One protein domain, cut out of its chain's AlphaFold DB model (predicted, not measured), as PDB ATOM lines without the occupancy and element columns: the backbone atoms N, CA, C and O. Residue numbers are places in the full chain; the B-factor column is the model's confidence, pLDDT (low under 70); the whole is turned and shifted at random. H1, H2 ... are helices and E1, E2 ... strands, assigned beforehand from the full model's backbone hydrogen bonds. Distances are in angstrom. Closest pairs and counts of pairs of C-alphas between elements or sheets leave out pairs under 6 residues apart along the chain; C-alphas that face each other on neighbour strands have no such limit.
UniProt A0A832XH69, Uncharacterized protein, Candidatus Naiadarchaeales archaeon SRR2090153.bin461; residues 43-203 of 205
ATOM      1  N   GLU A  43     201.444 170.329 205.047       95.19
ATOM      2  CA  GLU A  43     201.841 170.663 203.682       95.19
ATOM      3  C   GLU A  43     200.877 171.652 203.014       95.19
ATOM      4  O   GLU A  43     201.332 172.627 202.413       95.19
ATOM      5  N   VAL A  44     199.564 171.474 203.200       96.62
ATOM      6  CA  VAL A  44     198.529 172.382 202.685       96.62
ATOM      7  C   VAL A  44     198.641 173.737 203.382       96.62
ATOM      8  O   VAL A  44     198.649 174.777 202.725       96.62
ATOM      9  N   SER A  45     198.831 173.743 204.705       96.50
ATOM     10  CA  SER A  45     199.052 174.976 205.472       96.50
ATOM     11  C   SER A  45     200.340 175.704 205.061       96.50
ATOM     12  O   SER A  45     200.363 176.932 204.926       96.50
ATOM     13  N   ALA A  46     201.426 174.973 204.799       97.38
ATOM     14  CA  ALA A  46     202.669 175.558 204.305       97.38
ATOM     15  C   ALA A  46     202.494 176.184 202.912       97.38
ATOM     16  O   ALA A  46     202.978 177.297 202.682       97.38
ATOM     17  N   GLN A  47     201.774 175.512 202.009       97.88
ATOM     18  CA  GLN A  47     201.474 176.028 200.675       97.88
ATOM     19  C   GLN A  47     200.573 177.265 200.735       97.88
ATOM     20  O   GLN A  47     200.906 178.277 200.123       97.88
ATOM     21  N   PHE A  48     199.515 177.244 201.550       98.00
ATOM     22  CA  PHE A  48     198.661 178.406 201.801       98.00
ATOM     23  C   PHE A  48     199.484 179.627 202.236       98.00
ATOM     24  O   PHE A  48     199.413 180.694 201.626       98.00
ATOM     25  N   ASN A  49     200.333 179.458 203.255       97.94
ATOM     26  CA  ASN A  49     201.184 180.537 203.759       97.94
ATOM     27  C   ASN A  49     202.165 181.046 202.694       97.94
ATOM     28  O   ASN A  49     202.451 182.244 202.630       97.94
ATOM     29  N   TYR A  50     202.680 180.147 201.854       98.31
ATOM     30  CA  TYR A  50     203.529 180.518 200.731       98.31
ATOM     31  C   TYR A  50     202.763 181.350 199.692       98.31
ATOM     32  O   TYR A  50     203.258 182.409 199.306       98.31
ATOM     33  N   ILE A  51     201.563 180.935 199.286       98.12
ATOM     34  CA  ILE A  51     200.733 181.654 198.307       98.12
ATOM     35  C   ILE A  51     200.346 183.034 198.842       98.12
ATOM     36  O   ILE A  51     200.573 184.033 198.164       98.12
ATOM     37  N   VAL A  52     199.847 183.120 200.079       97.06
ATOM     38  CA  VAL A  52     199.464 184.400 200.700       97.06
ATOM     39  C   VAL A  52     200.654 185.361 200.761       97.06
ATOM     40  O   VAL A  52     200.523 186.538 200.425       97.06
ATOM     41  N   LYS A  53     201.842 184.869 201.136       97.75
ATOM     42  CA  LYS A  53     203.062 185.684 201.215       97.75
ATOM     43  C   LYS A  53     203.573 186.147 199.846       97.75
ATOM     44  O   LYS A  53     204.175 187.216 199.766       97.75
ATOM     45  N   ASN A  54     203.381 185.346 198.799       97.56
ATOM     46  CA  ASN A  54     203.890 185.607 197.450       97.56
ATOM     47  C   ASN A  54     202.787 186.034 196.465       97.56
ATOM     48  O   ASN A  54     202.994 185.977 195.252       97.56
ATOM     49  N   SER A  55     201.630 186.462 196.979       96.88
ATOM     50  CA  SER A  55     200.473 186.819 196.162       96.88
ATOM     51  C   SER A  55     200.798 187.942 195.176       96.88
ATOM     52  O   SER A  55     201.385 188.969 195.524       96.88
ATOM     53  N   ASN A  56     200.407 187.732 193.922       96.31
ATOM     54  CA  ASN A  56     200.531 188.691 192.825       96.31
ATOM     55  C   ASN A  56     199.279 188.721 191.923       96.31
ATOM     56  O   ASN A  56     199.256 189.417 190.902       96.31
ATOM     57  N   SER A  57     198.254 187.947 192.280       94.69
ATOM     58  CA  SER A  57     196.950 187.939 191.638       94.69
ATOM     59  C   SER A  57     196.166 189.185 192.037       94.69
ATOM     60  O   SER A  57     196.224 189.654 193.171       94.69
ATOM     61  N   ALA A  58     195.438 189.742 191.080       91.44
ATOM     62  CA  ALA A  58     194.469 190.803 191.303       91.44
ATOM     63  C   ALA A  58     193.442 190.781 190.166       91.44
ATOM     64  O   ALA A  58     193.653 190.142 189.128       91.44
ATOM     65  N   CYS A  59     192.349 191.520 190.333       87.31
ATOM     66  CA  CYS A  59     191.298 191.696 189.331       87.31
ATOM     67  C   CYS A  59     191.759 192.616 188.145       87.31
ATOM     68  O   CYS A  59     191.079 193.566 187.772       87.31
ATOM     69  N   TYR A  60     192.934 192.349 187.536       90.50
ATOM     70  CA  TYR A  60     193.458 193.037 186.335       90.50
ATOM     71  C   TYR A  60     192.995 192.387 185.016       90.50
ATOM     72  O   TYR A  60     192.585 191.228 184.980       90.50
ATOM     73  N   GLY A  61     193.091 193.120 183.901       91.62
ATOM     74  CA  GLY A  61     192.737 192.616 182.567       91.62
ATOM     75  C   GLY A  61     193.778 191.668 181.952       91.62
ATOM     76  O   GLY A  61     194.943 191.634 182.356       91.62
ATOM     77  N   ILE A  62     193.384 190.936 180.900       93.06
ATOM     78  CA  ILE A  62     194.229 189.908 180.255       93.06
ATOM     79  C   ILE A  62     195.566 190.434 179.722       93.06
ATOM     80  O   ILE A  62     196.530 189.678 179.655       93.06
ATOM     81  N   LYS A  63     195.661 191.721 179.355       94.62
ATOM     82  CA  LYS A  63     196.903 192.313 178.830       94.62
ATOM     83  C   LYS A  63     198.066 192.142 179.810       94.62
ATOM     84  O   LYS A  63     199.171 191.847 179.366       94.62
ATOM     85  N   THR A  64     197.803 192.272 181.111       95.25
ATOM     86  CA  THR A  64     198.804 192.073 182.163       95.25
ATOM     87  C   THR A  64     199.322 190.636 182.148       95.25
ATOM     88  O   THR A  64     200.529 190.435 182.061       95.25
ATOM     89  N   VAL A  65     198.428 189.639 182.117       96.38
ATOM     90  CA  VAL A  65     198.806 188.213 182.033       96.38
ATOM     91  C   VAL A  65     199.616 187.925 180.777       96.38
ATOM     92  O   VAL A  65     200.656 187.274 180.843       96.38
ATOM     93  N   MET A  66     199.192 188.450 179.624       96.44
ATOM     94  CA  MET A  66     199.888 188.212 178.356       96.44
ATOM     95  C   MET A  66     201.334 188.739 178.358       96.44
ATOM     96  O   MET A  66     202.168 188.212 177.623       96.44
ATOM     97  N   GLN A  67     201.639 189.741 179.188       97.56
ATOM     98  CA  GLN A  67     202.972 190.334 179.334       97.56
ATOM     99  C   GLN A  67     203.836 189.662 180.412       97.56
ATOM    100  O   GLN A  67     205.041 189.911 180.451       97.56
ATOM    101  N   MET A  68     203.260 188.818 181.274       97.81
ATOM    102  CA  MET A  68     204.022 188.085 182.287       97.81
ATOM    103  C   MET A  68     204.963 187.049 181.644       97.81
ATOM    104  O   MET A  68     204.641 186.512 180.579       97.81
ATOM    105  N   PRO A  69     206.112 186.725 182.266       98.19
ATOM    106  CA  PRO A  69     206.991 185.648 181.803       98.19
ATOM    107  C   PRO A  69     206.286 184.285 181.829       98.19
ATOM    108  O   PRO A  69     205.615 183.969 182.806       98.19
ATOM    109  N   ASP A  70     206.471 183.454 180.798       97.38
ATOM    110  CA  ASP A  70     205.787 182.148 180.683       97.38
ATOM    111  C   ASP A  70     206.139 181.167 181.811       97.38
ATOM    112  O   ASP A  70     205.325 180.323 182.172       97.38
ATOM    113  N   ASN A  71     207.334 181.297 182.394       97.25
ATOM    114  CA  ASN A  71     207.784 180.520 183.549       97.25
ATOM    115  C   ASN A  71     207.318 181.098 184.900       97.25
ATOM    116  O   ASN A  71     207.719 180.597 185.950       97.25
ATOM    117  N   GLY A  72     206.530 182.174 184.881       97.88
ATOM    118  CA  GLY A  72     205.943 182.779 186.068       97.88
ATOM    119  C   GLY A  72     204.723 182.019 186.584       97.88
ATOM    120  O   GLY A  72     204.231 181.067 185.973       97.88
ATOM    121  N   ARG A  73     204.209 182.486 187.721       98.06
ATOM    122  CA  ARG A  73     203.009 181.961 188.379       98.06
ATOM    123  C   ARG A  73     202.132 183.117 188.848       98.06
ATOM    124  O   ARG A  73     202.658 184.162 189.242       98.06
ATOM    125  N   ILE A  74     200.821 182.925 188.770       98.06
ATOM    126  CA  ILE A  74     199.811 183.849 189.277       98.06
ATOM    127  C   ILE A  74     199.275 183.254 190.575       98.06
ATOM    128  O   ILE A  74     198.589 182.234 190.543       98.06
ATOM    129  N   MET A  75     199.630 183.881 191.692       98.00
ATOM    130  CA  MET A  75     199.396 183.380 193.042       98.00
ATOM    131  C   MET A  75     198.409 184.260 193.800       98.00
ATOM    132  O   MET A  75     198.538 185.487 193.781       98.00
ATOM    133  N   GLY A  76     197.486 183.632 194.518       96.81
ATOM    134  CA  GLY A  76     196.568 184.274 195.450       96.81
ATOM    135  C   GLY A  76     195.195 184.610 194.872       96.81
ATOM    136  O   GLY A  76     194.911 184.438 193.681       96.81
ATOM    137  N   SER A  77     194.327 185.090 195.758       94.38
ATOM    138  CA  SER A  77     192.969 185.517 195.434       94.38
ATOM    139  C   SER A  77     192.955 186.861 194.708       94.38
ATOM    140  O   SER A  77     193.840 187.698 194.899       94.38
ATOM    141  N   CYS A  78     191.957 187.085 193.851       88.12
ATOM    142  CA  CYS A  78     191.910 188.301 193.041       88.12
ATOM    143  C   CYS A  78     191.151 189.473 193.684       88.12
ATOM    144  O   CYS A  78     191.453 190.616 193.330       88.12
ATOM    145  N   CYS A  79     190.199 189.223 194.594       87.06
ATOM    146  CA  CYS A  79     189.271 190.259 195.058       87.06
ATOM    147  C   CYS A  79     189.012 190.273 196.595       87.06
ATOM    148  O   CYS A  79     188.925 191.359 197.170       87.06
ATOM    149  N   GLY A  80     188.973 189.130 197.287       89.44
ATOM    150  CA  GLY A  80     188.877 188.993 198.753       89.44
ATOM    151  C   GLY A  80     190.081 188.259 199.364       89.44
ATOM    152  O   GLY A  80     190.953 187.813 198.622       89.44
ATOM    153  N   PRO A  81     190.197 188.135 200.700       93.12
ATOM    154  CA  PRO A  81     191.274 187.368 201.329       93.12
ATOM    155  C   PRO A  81     191.087 185.853 201.141       93.12
ATOM    156  O   PRO A  81     189.967 185.369 201.005       93.12
ATOM    157  N   MET A  82     192.187 185.098 201.162       94.50
ATOM    158  CA  MET A  82     192.142 183.632 201.216       94.50
ATOM    159  C   MET A  82     191.966 183.146 202.659       94.50
ATOM    160  O   MET A  82     192.540 183.727 203.583       94.50
ATOM    161  N   TYR A  83     191.269 182.024 202.830       95.00
ATOM    162  CA  TYR A  83     191.102 181.343 204.113       95.00
ATOM    163  C   TYR A  83     191.621 179.910 204.017       95.00
ATOM    164  O   TYR A  83     191.362 179.219 203.036       95.00
ATOM    165  N   LEU A  84     192.373 179.464 205.031       94.62
ATOM    166  CA  LEU A  84     193.052 178.162 205.010       94.62
ATOM    167  C   LEU A  84     192.075 176.992 204.847       94.62
ATOM    168  O   LEU A  84     192.381 176.040 204.138       94.62
ATOM    169  N   HIS A  85     190.917 177.073 205.500       92.88
ATOM    170  CA  HIS A  85     189.906 176.024 205.444       92.88
ATOM    171  C   HIS A  85     189.307 175.895 204.038       92.88
ATOM    172  O   HIS A  85     189.443 174.838 203.431       92.88
ATOM    173  N   THR A  86     188.779 176.988 203.476       92.44
ATOM    174  CA  THR A  86     188.270 177.038 202.095       92.44
ATOM    175  C   THR A  86     189.328 176.591 201.085       92.44
ATOM    176  O   THR A  86     189.057 175.767 200.222       92.44
ATOM    177  N   TYR A  87     190.573 177.056 201.235       95.94
ATOM    178  CA  TYR A  87     191.680 176.630 200.378       95.94
ATOM    179  C   TYR A  87     191.892 175.107 200.404       95.94
ATOM    180  O   TYR A  87     192.059 174.495 199.352       95.94
ATOM    181  N   ALA A  88     191.858 174.483 201.586       95.62
ATOM    182  CA  ALA A  88     191.999 173.036 201.717       95.62
ATOM    183  C   ALA A  88     190.830 172.278 201.061       95.62
ATOM    184  O   ALA A  88     191.073 171.327 200.317       95.62
ATOM    185  N   GLU A  89     189.588 172.729 201.272       94.12
ATOM    186  CA  GLU A  89     188.397 172.146 200.634       94.12
ATOM    187  C   GLU A  89     188.467 172.235 199.101       94.12
ATOM    188  O   GLU A  89     188.105 171.290 198.398       94.12
ATOM    189  N   GLN A  90     188.968 173.351 198.567       95.31
ATOM    190  CA  GLN A  90     189.095 173.561 197.126       95.31
ATOM    191  C   GLN A  90     190.165 172.660 196.501       95.31
ATOM    192  O   GLN A  90     189.933 172.104 195.427       95.31
ATOM    193  N   LEU A  91     191.301 172.446 197.178       96.19
ATOM    194  CA  LEU A  91     192.312 171.483 196.722       96.19
ATOM    195  C   LEU A  91     191.769 170.049 196.679       96.19
ATOM    196  O   LEU A  91     192.053 169.317 195.733       96.19
ATOM    197  N   GLU A  92     190.981 169.643 197.676       95.06
ATOM    198  CA  GLU A  92     190.337 168.324 197.668       95.06
ATOM    199  C   GLU A  92     189.298 168.220 196.543       95.06
ATOM    200  O   GLU A  92     189.246 167.225 195.819       95.06
ATOM    201  N   SER A  93     188.501 169.270 196.352       94.38
ATOM    202  CA  SER A  93     187.407 169.275 195.382       94.38
ATOM    203  C   SER A  93     187.907 169.268 193.935       94.38
ATOM    204  O   SER A  93     187.368 168.544 193.093       94.38
ATOM    205  N   VAL A  94     188.970 170.020 193.631       95.75
ATOM    206  CA  VAL A  94     189.524 170.089 192.270       95.75
ATOM    207  C   VAL A  94     190.233 168.793 191.855       95.75
ATOM    208  O   VAL A  94     190.308 168.493 190.661       95.75
ATOM    209  N   GLU A  95     190.669 167.964 192.813       95.06
ATOM    210  CA  GLU A  95     191.289 166.657 192.546       95.06
ATOM    211  C   GLU A  95     190.352 165.719 191.765       95.06
ATOM    212  O   GLU A  95     190.813 164.905 190.964       95.06
ATOM    213  N   LYS A  96     189.025 165.895 191.882       96.19
ATOM    214  CA  LYS A  96     188.020 165.207 191.046       96.19
ATOM    215  C   LYS A  96     188.315 165.330 189.543       96.19
ATOM    216  O   LYS A  96     187.968 164.437 188.766       96.19
ATOM    217  N   TYR A  97     188.958 166.419 189.130       97.00
ATOM    218  CA  TYR A  97     189.262 166.739 187.739       97.00
ATOM    219  C   TYR A  97     190.740 166.550 187.371       97.00
ATOM    220  O   TYR A  97     191.130 166.921 186.265       97.00
ATOM    221  N   SER A  98     191.560 165.921 188.223       96.06
ATOM    222  CA  SER A  98     193.016 165.795 188.015       96.06
ATOM    223  C   SER A  98     193.414 165.020 186.750       96.06
ATOM    224  O   SER A  98     194.513 165.190 186.220       96.06
ATOM    225  N   SER A  99     192.498 164.222 186.188       96.94
ATOM    226  CA  SER A  99     192.685 163.565 184.884       96.94
ATOM    227  C   SER A  99     192.663 164.527 183.683       96.94
ATOM    228  O   SER A  99     193.138 164.171 182.601       96.94
ATOM    229  N   ILE A 100     192.155 165.753 183.853       97.88
ATOM    230  CA  ILE A 100     192.059 166.777 182.810       97.88
ATOM    231  C   ILE A 100     193.135 167.836 183.053       97.88
ATOM    232  O   ILE A 100     192.914 168.824 183.740       97.88
ATOM    233  N   SER A 101     194.294 167.666 182.414       95.94
ATOM    234  CA  SER A 101     195.480 168.528 182.604       95.94
ATOM    235  C   SER A 101     195.262 170.043 182.455       95.94
ATOM    236  O   SER A 101     196.048 170.821 182.990       95.94
ATOM    237  N   LYS A 102     194.217 170.481 181.736       97.06
ATOM    238  CA  LYS A 102     193.884 171.906 181.596       97.06
ATOM    239  C   LYS A 102     193.207 172.505 182.829       97.06
ATOM    240  O   LYS A 102     193.273 173.724 182.975       97.06
ATOM    241  N   VAL A 103     192.592 171.700 183.696       98.00
ATOM    242  CA  VAL A 103     192.041 172.171 184.973       98.00
ATOM    243  C   VAL A 103     193.220 172.443 185.916       98.00
ATOM    244  O   VAL A 103     194.009 171.530 186.163       98.00
ATOM    245  N   PRO A 104     193.412 173.683 186.407       96.94
ATOM    246  CA  PRO A 104     194.473 173.965 187.368       96.94
ATOM    247  C   PRO A 104     194.287 173.124 188.634       96.94
ATOM    248  O   PRO A 104     193.219 173.151 189.232       96.94
ATOM    249  N   SER A 105     195.328 172.407 189.058       96.50
ATOM    250  CA  SER A 105     195.295 171.581 190.276       96.50
ATOM    251  C   SER A 105     195.284 172.400 191.571       96.50
ATOM    252  O   SER A 105     195.032 171.863 192.639       96.50
ATOM    253  N   ASP A 106     195.626 173.685 191.482       97.56
ATOM    254  CA  ASP A 106     195.534 174.649 192.572       97.56
ATOM    255  C   ASP A 106     194.862 175.915 192.020       97.56
ATOM    256  O   ASP A 106     195.460 176.615 191.187       97.56
ATOM    257  N   PRO A 107     193.622 176.227 192.441       95.69
ATOM    258  CA  PRO A 107     192.906 177.382 191.935       95.69
ATOM    259  C   PRO A 107     193.516 178.706 192.387       95.69
ATOM    260  O   PRO A 107     193.124 179.724 191.833       95.69
ATOM    261  N   TYR A 108     194.486 178.746 193.306       97.62
ATOM    262  CA  TYR A 108     195.197 179.964 193.709       97.62
ATOM    263  C   TYR A 108     196.652 180.010 193.256       97.62
ATOM    264  O   TYR A 108     197.324 180.990 193.569       97.62
ATOM    265  N   ASP A 109     197.152 179.019 192.516       98.00
ATOM    266  CA  ASP A 109     198.531 179.019 192.022       98.00
ATOM    267  C   ASP A 109     198.636 178.504 190.576       98.00
ATOM    268  O   ASP A 109     198.972 177.348 190.293       98.00
ATOM    269  N   ILE A 110     198.368 179.406 189.630       98.19
ATOM    270  CA  ILE A 110     198.230 179.077 188.207       98.19
ATOM    271  C   ILE A 110     199.525 179.424 187.448       98.19
ATOM    272  O   ILE A 110     199.960 180.581 187.472       98.19
ATOM    273  N   PRO A 111     200.147 178.478 186.716       98.31
ATOM    274  CA  PRO A 111     201.233 178.790 185.788       98.31
ATOM    275  C   PRO A 111     200.816 179.852 184.762       98.31
ATOM    276  O   PRO A 111     199.756 179.750 184.142       98.31
ATOM    277  N   VAL A 112     201.674 180.845 184.509       98.56
ATOM    278  CA  VAL A 112     201.382 181.901 183.519       98.56
ATOM    279  C   VAL A 112     201.153 181.310 182.127       98.56
ATOM    280  O   VAL A 112     200.249 181.753 181.418       98.56
ATOM    281  N   SER A 113     201.924 180.292 181.737       98.44
ATOM    282  CA  SER A 113     201.735 179.579 180.470       98.44
ATOM    283  C   SER A 113     200.327 178.983 180.335       98.44
ATOM    284  O   SER A 113     199.679 179.192 179.310       98.44
ATOM    285  N   GLN A 114     199.827 178.322 181.382       98.50
ATOM    286  CA  GLN A 114     198.487 177.729 181.409       98.50
ATOM    287  C   GLN A 114     197.397 178.807 181.368       98.50
ATOM    288  O   GLN A 114     196.437 178.692 180.609       98.50
ATOM    289  N   ALA A 115     197.559 179.906 182.113       98.31
ATOM    290  CA  ALA A 115     196.622 181.027 182.051       98.31
ATOM    291  C   ALA A 115     196.540 181.625 180.633       98.31
ATOM    292  O   ALA A 115     195.449 181.891 180.129       98.31
ATOM    293  N   LYS A 116     197.680 181.807 179.951       98.62
ATOM    294  CA  LYS A 116     197.718 182.294 178.560       98.62
ATOM    295  C   LYS A 116     197.059 181.320 177.587       98.62
ATOM    296  O   LYS A 116     196.356 181.764 176.681       98.62
ATOM    297  N   GLU A 117     197.278 180.022 177.768       98.62
ATOM    298  CA  GLU A 117     196.635 178.976 176.975       98.62
ATOM    299  C   GLU A 117     195.110 179.050 177.097       98.62
ATOM    300  O   GLU A 117     194.424 179.183 176.088       98.62
ATOM    301  N   LEU A 118     194.582 179.091 178.320       98.56
ATOM    302  CA  LEU A 118     193.141 179.164 178.565       98.56
ATOM    303  C   LEU A 118     192.526 180.494 178.093       98.56
ATOM    304  O   LEU A 118     191.430 180.518 177.537       98.56
ATOM    305  N   ILE A 119     193.247 181.614 178.211       97.69
ATOM    306  CA  ILE A 119     192.828 182.892 177.602       97.69
ATOM    307  C   ILE A 119     192.749 182.778 176.074       97.69
ATOM    308  O   ILE A 119     191.887 183.411 175.455       97.69
ATOM    309  N   ASN A 120     193.652 182.026 175.444       98.19
ATOM    310  CA  ASN A 120     193.591 181.789 174.006       98.19
ATOM    311  C   ASN A 120     192.403 180.894 173.654       98.19
ATOM    312  O   ASN A 120     191.645 181.281 172.769       98.19
ATOM    313  N   ASP A 121     192.168 179.811 174.398       98.44
ATOM    314  CA  ASP A 121     190.988 178.954 174.234       98.44
ATOM    315  C   ASP A 121     189.692 179.774 174.304       98.44
ATOM    316  O   ASP A 121     188.822 179.637 173.443       98.44
ATOM    317  N   PHE A 122     189.594 180.723 175.245       97.00
ATOM    318  CA  PHE A 122     188.448 181.633 175.331       97.00
ATOM    319  C   PHE A 122     188.196 182.401 174.025       97.00
ATOM    320  O   PHE A 122     187.044 182.615 173.638       97.00
ATOM    321  N   LYS A 123     189.262 182.840 173.348       95.81
ATOM    322  CA  LYS A 123     189.185 183.628 172.109       95.81
ATOM    323  C   LYS A 123     188.928 182.761 170.883       95.81
ATOM    324  O   LYS A 123     188.231 183.198 169.971       95.81
ATOM    325  N   THR A 124     189.537 181.580 170.824       97.88
ATOM    326  CA  THR A 124     189.594 180.777 169.600       97.88
ATOM    327  C   THR A 124     188.508 179.720 169.538       97.88
ATOM    328  O   THR A 124     188.002 179.463 168.447       97.88
ATOM    329  N   ILE A 125     188.102 179.146 170.673       98.44
ATOM    330  CA  ILE A 125     187.027 178.154 170.701       98.44
ATOM    331  C   ILE A 125     185.687 178.860 170.468       98.44
ATOM    332  O   ILE A 125     185.272 179.749 171.222       98.44
ATOM    333  N   GLN A 126     185.018 178.445 169.393       98.12
ATOM    334  CA  GLN A 126     183.670 178.876 169.040       98.12
ATOM    335  C   GLN A 126     182.691 177.784 169.451       98.12
ATOM    336  O   GLN A 126     182.774 176.663 168.953       98.12
ATOM    337  N   LEU A 127     181.775 178.114 170.358       98.19
ATOM    338  CA  LEU A 127     180.717 177.198 170.758       98.19
ATOM    339  C   LEU A 127     179.629 177.162 169.680       98.19
ATOM    340  O   LEU A 127     179.282 178.189 169.091       98.19
ATOM    341  N   SER A 128     179.070 175.978 169.434       98.38
ATOM    342  CA  SER A 128     177.808 175.852 168.705       98.38
ATOM    343  C   SER A 128     176.658 176.490 169.499       98.38
ATOM    344  O   SER A 128     176.803 176.805 170.679       98.38
ATOM    345  N   GLY A 129     175.481 176.645 168.883       98.38
ATOM    346  CA  GLY A 129     174.307 177.171 169.592       98.38
ATOM    347  C   GLY A 129     173.929 176.348 170.832       98.38
ATOM    348  O   GLY A 129     173.647 176.919 171.879       98.38
ATOM    349  N   GLU A 130     173.988 175.017 170.744       98.31
ATOM    350  CA  GLU A 130     173.703 174.118 171.873       98.31
ATOM    351  C   GLU A 130     174.773 174.215 172.967       98.31
ATOM    352  O   GLU A 130     174.457 174.310 174.149       98.31
ATOM    353  N   GLN A 131     176.045 174.270 172.574       98.75
ATOM    354  CA  GLN A 131     177.158 174.431 173.509       98.75
ATOM    355  C   GLN A 131     177.136 175.800 174.201       98.75
ATOM    356  O   GLN A 131     177.466 175.904 175.380       98.75
ATOM    357  N   GLN A 132     176.710 176.853 173.499       98.56
ATOM    358  CA  GLN A 132     176.531 178.169 174.103       98.56
ATOM    359  C   GLN A 132     175.437 178.131 175.172       98.56
ATOM    360  O   GLN A 132     175.618 178.724 176.227       98.56
ATOM    361  N   LEU A 133     174.335 177.404 174.949       98.44
ATOM    362  CA  LEU A 133     173.294 177.246 175.970       98.44
ATOM    363  C   LEU A 133     173.830 176.561 177.233       98.44
ATOM    364  O   LEU A 133     173.499 177.005 178.327       98.44
ATOM    365  N   ILE A 134     174.694 175.551 177.090       98.81
ATOM    366  CA  ILE A 134     175.375 174.910 178.225       98.81
ATOM    367  C   ILE A 134     176.198 175.936 179.015       98.81
ATOM    368  O   ILE A 134     176.062 176.032 180.232       98.81
ATOM    369  N   TYR A 135     177.020 176.728 178.323       98.38
ATOM    370  CA  TYR A 135     177.855 177.752 178.952       98.38
ATOM    371  C   TYR A 135     177.018 178.827 179.666       98.38
ATOM    372  O   TYR A 135     177.310 179.199 180.799       98.38
ATOM    373  N   GLU A 136     175.961 179.324 179.020       97.50
ATOM    374  CA  GLU A 136     175.077 180.343 179.595       97.50
ATOM    375  C   GLU A 136     174.281 179.825 180.793       97.50
ATOM    376  O   GLU A 136     174.050 180.575 181.739       97.50
ATOM    377  N   GLU A 137     173.852 178.564 180.768       98.31
ATOM    378  CA  GLU A 137     173.131 177.964 181.886       98.31
ATOM    379  C   GLU A 137     174.059 177.705 183.076       98.31
ATOM    380  O   GLU A 137     173.694 178.025 184.204       98.31
ATOM    381  N   ALA A 138     175.298 177.268 182.823       98.19
ATOM    382  CA  ALA A 138     176.313 177.144 183.864       98.19
ATOM    383  C   ALA A 138     176.535 178.464 184.615       98.19
ATOM    384  O   ALA A 138     176.619 178.461 185.838       98.19
ATOM    385  N   LYS A 139     176.545 179.612 183.913       95.81
ATOM    386  CA  LYS A 139     176.707 180.930 184.560       95.81
ATOM    387  C   LYS A 139     175.589 181.239 185.552       95.81
ATOM    388  O   LYS A 139     175.829 181.897 186.555       95.81
ATOM    389  N   LYS A 140     174.365 180.785 185.283       95.19
ATOM    390  CA  LYS A 140     173.222 180.999 186.187       95.19
ATOM    391  C   LYS A 140     173.273 180.096 187.415       95.19
ATOM    392  O   LYS A 140     172.649 180.427 188.417       95.19
ATOM    393  N   MET A 141     173.942 178.952 187.295       95.38
ATOM    394  CA  MET A 141     174.064 177.945 188.348       95.38
ATOM    395  C   MET A 141     175.260 178.211 189.264       95.38
ATOM    396  O   MET A 141     175.145 177.989 190.462       95.38
ATOM    397  N   SER A 142     176.378 178.687 188.708       94.25
ATOM    398  CA  SER A 142     177.599 178.973 189.467       94.25
ATOM    399  C   SER A 142     177.383 180.070 190.503       94.25
ATOM    400  O   SER A 142     176.698 181.059 190.220       94.25
ATOM    401  N   HIS A 143     178.046 179.941 191.648       91.88
ATOM    402  CA  HIS A 143     177.931 180.846 192.789       91.88
ATOM    403  C   HIS A 143     178.209 182.305 192.419       91.88
ATOM    404  O   HIS A 143     177.460 183.211 192.782       91.88
ATOM    405  N   GLU A 144     179.260 182.519 191.630       89.75
ATOM    406  CA  GLU A 144     179.721 183.848 191.232       89.75
ATOM    407  C   GLU A 144     178.970 184.428 190.021       89.75
ATOM    408  O   GLU A 144     179.323 185.489 189.504       89.75
ATOM    409  N   GLY A 145     177.938 183.738 189.521       90.69
ATOM    410  CA  GLY A 145     177.217 184.164 188.319       90.69
ATOM    411  C   GLY A 145     178.034 184.028 187.023       90.69
ATOM    412  O   GLY A 145     177.718 184.661 186.010       90.69
ATOM    413  N   GLY A 146     179.102 183.227 187.046       93.06
ATOM    414  CA  GLY A 146     179.915 182.872 185.894       93.06
ATOM    415  C   GLY A 146     181.290 182.315 186.269       93.06
ATOM    416  O   GLY A 146     181.491 181.884 187.400       93.06
ATOM    417  N   PRO A 147     182.268 182.344 185.342       94.00
ATOM    418  CA  PRO A 147     183.602 181.793 185.583       94.00
ATOM    419  C   PRO A 147     184.399 182.434 186.732       94.00
ATOM    420  O   PRO A 147     185.478 181.946 187.058       94.00
ATOM    421  N   CYS A 148     183.967 183.596 187.230       90.94
ATOM    422  CA  CYS A 148     184.606 184.381 188.286       90.94
ATOM    423  C   CYS A 148     183.679 185.546 188.691       90.94
ATOM    424  O   CYS A 148     182.921 186.034 187.858       90.94
ATOM    425  N   CYS A 149     183.836 186.098 189.893       87.31
ATOM    426  CA  CYS A 149     183.095 187.259 190.415       87.31
ATOM    427  C   CYS A 149     183.217 188.563 189.589       87.31
ATOM    428  O   CYS A 149     182.450 189.505 189.778       87.31
ATOM    429  N   CYS A 150     184.221 188.683 188.709       84.06
ATOM    430  CA  CYS A 150     184.569 189.935 188.021       84.06
ATOM    431  C   CYS A 150     184.533 189.814 186.492       84.06
ATOM    432  O   CYS A 150     185.582 189.848 185.832       84.06
ATOM    433  N   GLY A 151     183.337 189.695 185.916       80.31
ATOM    434  CA  GLY A 151     183.188 189.766 184.467       80.31
ATOM    435  C   GLY A 151     181.764 189.806 183.931       80.31
ATOM    436  O   GLY A 151     180.785 189.624 184.642       80.31
ATOM    437  N   ASP A 152     181.702 190.100 182.634       77.31
ATOM    438  CA  ASP A 152     180.541 189.958 181.757       77.31
ATOM    439  C   ASP A 152     181.098 189.767 180.340       77.31
ATOM    440  O   ASP A 152     181.956 190.533 179.887       77.31
ATOM    441  N   ASP A 153     180.630 188.750 179.618       74.75
ATOM    442  CA  ASP A 153     181.101 188.458 178.260       74.75
ATOM    443  C   ASP A 153     180.881 189.622 177.278       74.75
ATOM    444  O   ASP A 153     181.596 189.719 176.279       74.75
ATOM    445  N   ASN A 154     179.961 190.536 177.593       71.75
ATOM    446  CA  ASN A 154     179.621 191.707 176.790       71.75
ATOM    447  C   ASN A 154     180.314 193.001 177.252       71.75
ATOM    448  O   ASN A 154     180.174 194.031 176.588       71.75
ATOM    449  N   LEU A 155     181.059 192.978 178.364       69.75
ATOM    450  CA  LEU A 155     181.675 194.171 178.945       69.75
ATOM    451  C   LEU A 155     183.171 193.961 179.206       69.75
ATOM    452  O   LEU A 155     183.621 193.655 180.314       69.75
ATOM    453  N   GLU A 156     183.973 194.189 178.163       68.81
ATOM    454  CA  GLU A 156     185.433 194.035 178.212       68.81
ATOM    455  C   GLU A 156     186.083 194.903 179.305       68.81
ATOM    456  O   GLU A 156     187.049 194.478 179.937       68.81
ATOM    457  N   SER A 157     185.520 196.081 179.599       66.81
ATOM    458  CA  SER A 157     186.035 196.985 180.634       66.81
ATOM    459  C   SER A 157     185.854 196.481 182.069       66.81
ATOM    460  O   SER A 157     186.505 197.022 182.958       66.81
ATOM    461  N   ASN A 158     184.998 195.479 182.305       67.06
ATOM    462  CA  ASN A 158     184.733 194.919 183.635       67.06
ATOM    463  C   ASN A 158     185.145 193.442 183.763       67.06
ATOM    464  O   ASN A 158     184.772 192.784 184.727       67.06
ATOM    465  N   THR A 159     185.892 192.903 182.792       84.44
ATOM    466  CA  THR A 159     186.274 191.486 182.793       84.44
ATOM    467  C   THR A 159     187.735 191.293 183.182       84.44
ATOM    468  O   THR A 159     188.647 191.700 182.456       84.44
ATOM    469  N   CYS A 160     187.974 190.632 184.317       91.88
ATOM    470  CA  CYS A 160     189.323 190.302 184.763       91.88
ATOM    471  C   CYS A 160     189.899 189.094 184.005       91.88
ATOM    472  O   CYS A 160     189.204 188.351 183.305       91.88
ATOM    473  N   TRP A 161     191.206 188.879 184.143       94.50
ATOM    474  CA  TRP A 161     191.896 187.762 183.501       94.50
ATOM    475  C   TRP A 161     191.314 186.397 183.888       94.50
ATOM    476  O   TRP A 161     191.227 185.518 183.031       94.50
ATOM    477  N   ARG A 162     190.882 186.233 185.147       95.56
ATOM    478  CA  ARG A 162     190.386 184.961 185.678       95.56
ATOM    479  C   ARG A 162     189.085 184.536 185.002       95.56
ATOM    480  O   ARG A 162     188.979 183.380 184.608       95.56
ATOM    481  N   TRP A 163     188.172 185.475 184.730       95.19
ATOM    482  CA  TRP A 163     186.972 185.196 183.932       95.19
ATOM    483  C   TRP A 163     187.325 184.598 182.565       95.19
ATOM    484  O   TRP A 163     186.716 183.634 182.117       95.19
ATOM    485  N   LYS A 164     188.343 185.148 181.889       95.62
ATOM    486  CA  LYS A 164     188.775 184.655 180.573       95.62
ATOM    487  C   LYS A 164     189.483 183.304 180.666       95.62
ATOM    488  O   LYS A 164     189.281 182.476 179.788       95.62
ATOM    489  N   VAL A 165     190.258 183.059 181.720       97.38
ATOM    490  CA  VAL A 165     190.879 181.751 181.976       97.38
ATOM    491  C   VAL A 165     189.815 180.675 182.186       97.38
ATOM    492  O   VAL A 165     189.770 179.709 181.429       97.38
ATOM    493  N   TYR A 166     188.917 180.854 183.151       97.75
ATOM    494  CA  TYR A 166     187.926 179.827 183.474       97.75
ATOM    495  C   TYR A 166     186.796 179.737 182.448       97.75
ATOM    496  O   TYR A 166     186.270 178.651 182.211       97.75
ATOM    497  N   GLY A 167     186.479 180.830 181.751       97.62
ATOM    498  CA  GLY A 167     185.612 180.779 180.579       97.62
ATOM    499  C   GLY A 167     186.250 179.978 179.439       97.62
ATOM    500  O   GLY A 167     185.572 179.206 178.770       97.62
ATOM    501  N   GLY A 168     187.562 180.121 179.221       98.19
ATOM    502  CA  GLY A 168     188.299 179.335 178.231       98.19
ATOM    503  C   GLY A 168     188.358 177.858 178.595       98.19
ATOM    504  O   GLY A 168     188.095 177.010 177.743       98.19
ATOM    505  N   LEU A 169     188.597 177.560 179.876       98.81
ATOM    506  CA  LEU A 169     188.523 176.204 180.413       98.81
ATOM    507  C   LEU A 169     187.142 175.594 180.171       98.81
ATOM    508  O   LEU A 169     187.052 174.488 179.652       98.81
ATOM    509  N   ALA A 170     186.071 176.327 180.471       98.69
ATOM    510  CA  ALA A 170     184.719 175.838 180.244       98.69
ATOM    511  C   ALA A 170     184.436 175.569 178.766       98.69
ATOM    512  O   ALA A 170     183.899 174.517 178.434       98.69
ATOM    513  N   LYS A 171     184.852 176.466 177.863       98.75
ATOM    514  CA  LYS A 171     184.722 176.224 176.423       98.75
ATOM    515  C   LYS A 171     185.427 174.937 176.003       98.75
ATOM    516  O   LYS A 171     184.820 174.126 175.317       98.75
ATOM    517  N   TYR A 172     186.660 174.729 176.459       98.81
ATOM    518  CA  TYR A 172     187.409 173.498 176.207       98.81
ATOM    519  C   TYR A 172     186.706 172.255 176.776       98.81
ATOM    520  O   TYR A 172     186.601 171.239 176.095       98.81
ATOM    521  N   LEU A 173     186.193 172.314 178.006       98.88
ATOM    522  CA  LEU A 173     185.498 171.189 178.640       98.88
ATOM    523  C   LEU A 173     184.186 170.843 177.922       98.88
ATOM    524  O   LEU A 173     183.871 169.668 177.740       98.88
ATOM    525  N   ILE A 174     183.444 171.847 177.458       98.81
ATOM    526  CA  ILE A 174     182.224 171.643 176.675       98.81
ATOM    527  C   ILE A 174     182.552 171.001 175.321       98.81
ATOM    528  O   ILE A 174     181.855 170.077 174.899       98.81
ATOM    529  N   THR A 175     183.595 171.465 174.623       98.69
ATOM    530  CA  THR A 175     183.901 170.972 173.269       98.69
ATOM    531  C   THR A 175     184.626 169.635 173.259       98.69
ATOM    532  O   THR A 175     184.274 168.774 172.457       98.69
ATOM    533  N   GLU A 176     185.602 169.440 174.145       98.38
ATOM    534  CA  GLU A 176     186.489 168.270 174.119       98.38
ATOM    535  C   GLU A 176     186.058 167.161 175.086       98.38
ATOM    536  O   GLU A 176     186.382 165.995 174.863       98.38
ATOM    537  N   HIS A 177     185.324 167.503 176.153       98.38
ATOM    538  CA  HIS A 177     184.910 166.548 177.195       98.38
ATOM    539  C   HIS A 177     183.390 166.389 177.307       98.38
ATOM    540  O   HIS A 177     182.927 165.530 178.053       98.38
ATOM    541  N   GLY A 178     182.609 167.177 176.559       98.31
ATOM    542  CA  GLY A 178     181.148 167.087 176.544       98.31
ATOM    543  C   GLY A 178     180.492 167.425 177.884       98.31
ATOM    544  O   GLY A 178     179.449 166.858 178.202       98.31
ATOM    545  N   PHE A 179     181.111 168.303 178.681       98.69
ATOM    546  CA  PHE A 179     180.588 168.684 179.996       98.69
ATOM    547  C   PHE A 179     179.211 169.359 179.890       98.69
ATOM    548  O   PHE A 179     178.979 170.172 178.991       98.69
ATOM    549  N   SER A 180     178.312 169.037 180.827       98.75
ATOM    550  CA  SER A 180     177.007 169.694 180.994       98.75
ATOM    551  C   SER A 180     177.117 171.032 181.734       98.75
ATOM    552  O   SER A 180     178.175 171.380 182.259       98.75
ATOM    553  N   SER A 181     176.011 171.779 181.816       98.62
ATOM    554  CA  SER A 181     175.953 173.067 182.521       98.62
ATOM    555  C   SER A 181     176.302 172.928 183.999       98.62
ATOM    556  O   SER A 181     177.066 173.727 184.530       98.62
ATOM    557  N   GLU A 182     175.813 171.867 184.637       98.19
ATOM    558  CA  GLU A 182     176.057 171.564 186.047       98.19
ATOM    559  C   GLU A 182     177.532 171.239 186.289       98.19
ATOM    560  O   GLU A 182     178.116 171.710 187.257       98.19
ATOM    561  N   GLN A 183     178.159 170.479 185.385       98.44
ATOM    562  CA  GLN A 183     179.579 170.147 185.506       98.44
ATOM    563  C   GLN A 183     180.472 171.375 185.310       98.44
ATOM    564  O   GLN A 183     181.519 171.470 185.942       98.44
ATOM    565  N   ILE A 184     180.085 172.309 184.436       98.69
ATOM    566  CA  ILE A 184     180.821 173.566 184.254       98.69
ATOM    567  C   ILE A 184     180.663 174.480 185.468       98.69
ATOM    568  O   ILE A 184     181.664 175.031 185.921       98.69
ATOM    569  N   ALA A 185     179.448 174.607 186.008       98.00
ATOM    570  CA  ALA A 185     179.211 175.358 187.235       98.00
ATOM    571  C   ALA A 185     180.034 174.781 188.396       98.00
ATOM    572  O   ALA A 185     180.783 175.519 189.023       98.00
ATOM    573  N   GLU A 186     180.012 173.456 188.579       97.50
ATOM    574  CA  GLU A 186     180.828 172.768 189.584       97.50
ATOM    575  C   GLU A 186     182.321 173.059 189.410       97.50
ATOM    576  O   GLU A 186     182.986 173.432 190.370       97.50
ATOM    577  N   VAL A 187     182.861 172.970 188.187       98.06
ATOM    578  CA  VAL A 187     184.273 173.303 187.937       98.06
ATOM    579  C   VAL A 187     184.590 174.748 188.318       98.06
ATOM    580  O   VAL A 187     185.653 174.987 188.886       98.06
ATOM    581  N   TRP A 188     183.725 175.710 187.997       97.56
ATOM    582  CA  TRP A 188     183.944 177.111 188.367       97.56
ATOM    583  C   TRP A 188     183.887 177.326 189.875       97.56
ATOM    584  O   TRP A 188     184.776 177.985 190.406       97.56
ATOM    585  N   ASP A 189     182.920 176.717 190.547       95.81
ATOM    586  CA  ASP A 189     182.696 176.876 191.979       95.81
ATOM    587  C   ASP A 189     183.838 176.264 192.805       95.81
ATOM    588  O   ASP A 189     184.420 176.925 193.667       95.81
ATOM    589  N   VAL A 190     184.272 175.040 192.478       95.56
ATOM    590  CA  VAL A 190     185.425 174.422 193.165       95.56
ATOM    591  C   VAL A 190     186.751 175.093 192.809       95.56
ATOM    592  O   VAL A 190     187.729 174.961 193.544       95.56
ATOM    593  N   SER A 191     186.800 175.808 191.679       95.62
ATOM    594  CA  SER A 191     187.982 176.546 191.237       95.62
ATOM    595  C   SER A 191     187.934 178.037 191.568       95.62
ATOM    596  O   SER A 191     188.767 178.799 191.046       95.62
ATOM    597  N   ASP A 192     186.975 178.477 192.388       92.06
ATOM    598  CA  ASP A 192     186.857 179.889 192.707       92.06
ATOM    599  C   ASP A 192     188.150 180.402 193.361       92.06
ATOM    600  O   ASP A 192     188.716 179.816 194.279       92.06
ATOM    601  N   GLY A 193     188.646 181.520 192.845       91.94
ATOM    602  CA  GLY A 193     189.795 182.217 193.413       91.94
ATOM    603  C   GLY A 193     189.514 183.690 193.636       91.94
ATOM    604  O   GLY A 193     190.452 184.492 193.693       91.94
ATOM    605  N   CYS A 194     188.239 184.069 193.733       89.88
ATOM    606  CA  CYS A 194     187.835 185.392 194.169       89.88
ATOM    607  C   CYS A 194     188.235 185.641 195.624       89.88
ATOM    608  O   CYS A 194     188.650 186.761 195.929       89.88
ATOM    609  N   GLY A 195     188.265 184.596 196.459       86.88
ATOM    610  CA  GLY A 195     188.530 184.663 197.897       86.88
ATOM    611  C   GLY A 195     187.235 184.827 198.699       86.88
ATOM    612  O   GLY A 195     186.165 184.998 198.128       86.88
ATOM    613  N   GLY A 196     187.329 184.812 200.028       85.31
ATOM    614  CA  GLY A 196     186.166 184.754 200.922       85.31
ATOM    615  C   GLY A 196     186.150 183.487 201.778       85.31
ATOM    616  O   GLY A 196     186.946 182.577 201.567       85.31
ATOM    617  N   ASP A 197     185.277 183.469 202.782       80.12
ATOM    618  CA  ASP A 197     185.154 182.414 203.795       80.12
ATOM    619  C   ASP A 197     184.027 181.410 203.496       80.12
ATOM    620  O   ASP A 197     183.526 180.753 204.405       80.12
ATOM    621  N   HIS A 198     183.621 181.288 202.229       76.00
ATOM    622  CA  HIS A 198     182.588 180.340 201.820       76.00
ATOM    623  C   HIS A 198     183.095 178.890 201.884       76.00
ATOM    624  O   HIS A 198     184.284 178.619 201.693       76.00
ATOM    625  N   HIS A 199     182.177 177.959 202.142       70.94
ATOM    626  CA  HIS A 199     182.432 176.520 202.087       70.94
ATOM    627  C   HIS A 199     182.128 175.978 200.694       70.94
ATOM    628  O   HIS A 199     181.084 176.296 200.126       70.94
ATOM    629  N   VAL A 200     182.976 175.088 200.176       70.69
ATOM    630  CA  VAL A 200     182.749 174.483 198.850       70.69
ATOM    631  C   VAL A 200     181.500 173.594 198.853       70.69
ATOM    632  O   VAL A 200     180.732 173.582 197.894       70.69
ATOM    633  N   GLU A 201     181.234 172.894 199.960       59.94
ATOM    634  CA  GLU A 201     180.055 172.025 200.097       59.94
ATOM    635  C   GLU A 201     178.723 172.792 200.107       59.94
ATOM    636  O   GLU A 201     177.688 172.229 199.750       59.94
ATOM    637  N   GLU A 202     178.724 174.062 200.522       59.12
ATOM    638  CA  GLU A 202     177.513 174.889 200.580       59.12
ATOM    639  C   GLU A 202     177.113 175.443 199.209       59.12
ATOM    640  O   GLU A 202     175.978 175.883 199.036       59.12
ATOM    641  N   ILE A 203     178.009 175.383 198.219       58.06
ATOM    642  CA  ILE A 203     177.753 175.894 196.868       58.06
ATOM    643  C   ILE A 203     176.865 174.936 196.046       58.06
ATOM    644  O   ILE A 203     176.160 175.368 195.135       58.06
TER     645      ILE A 203
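What this domain is: This is residues 43 to 203 of the 205 residues of an uncharacterized protein of Candidatus Naiadarchaeales archaeon SRR2090153.bin461 (UniProt A0A832XH69). A rounded body of crossed helices has H6 in its core, with H4, H5 and H7 packed round it and H2 at the end where H6 begins. H1 and H5 lie toward opposite ends of the long axis; H3 reaches from H1 to H7, touching both, and the small two-stranded antiparallel sheet of E1 and E2, strands that are separated along the chain by H3, sits between H1 and H4. The printed part has 161 residues, in the order H1 H2 E1 H3 E2 H4 H5 H6 H7, mostly helix, with an antiparallel sheet E1 - E2. It is compact, with a radius of gyration of the C-alphas of 14.5 A and spans of 44 by 36 by 28 A.

Where its parts are: H1, residues 43 to 53, begins at C-alpha 43 (201.841, 170.663, 203.682). H2 is 62 to 67, E1 73 to 75, H3 84 to 97 (21.1 A), E2 109 to 111, H4 112 to 124 and H5 129 to 141. H6 is 161 to 176 (22.3 A), and H7, 181 to 190, ends at C-alpha 190 (185.425, 174.422, 193.165).

How they stand to each other: The hub H6 touches H4 at a steep tilt of 63 degrees, C-alphas 122 and 168 being closest at 3.7 A. H6 and H7 form a helical hairpin, closest at C-alphas 170 and 184, 6.0 A. H5 touches H7, closest at C-alphas 138 and 181, 4.3 A. H3, with residues 84 to 88 alone, touches H1, closest at C-alphas 48 and 84, 6.5 A. N 74 and O 110 of E1 and E2 are within hydrogen-bond range, 2.8 A. Every O i to N i+4 pair is within range in H1, H2, H4, H6 and H7; H3 has 7 of 10, H5 8 of 9.

The domain as a whole: C-alphas 46 and 129 are farthest apart, 44.9 A. The printed part has no cut. The links H3 to E2 and H5 to H6 are long. Residues 155 to 158 and 201 to 203 have pLDDT under 70.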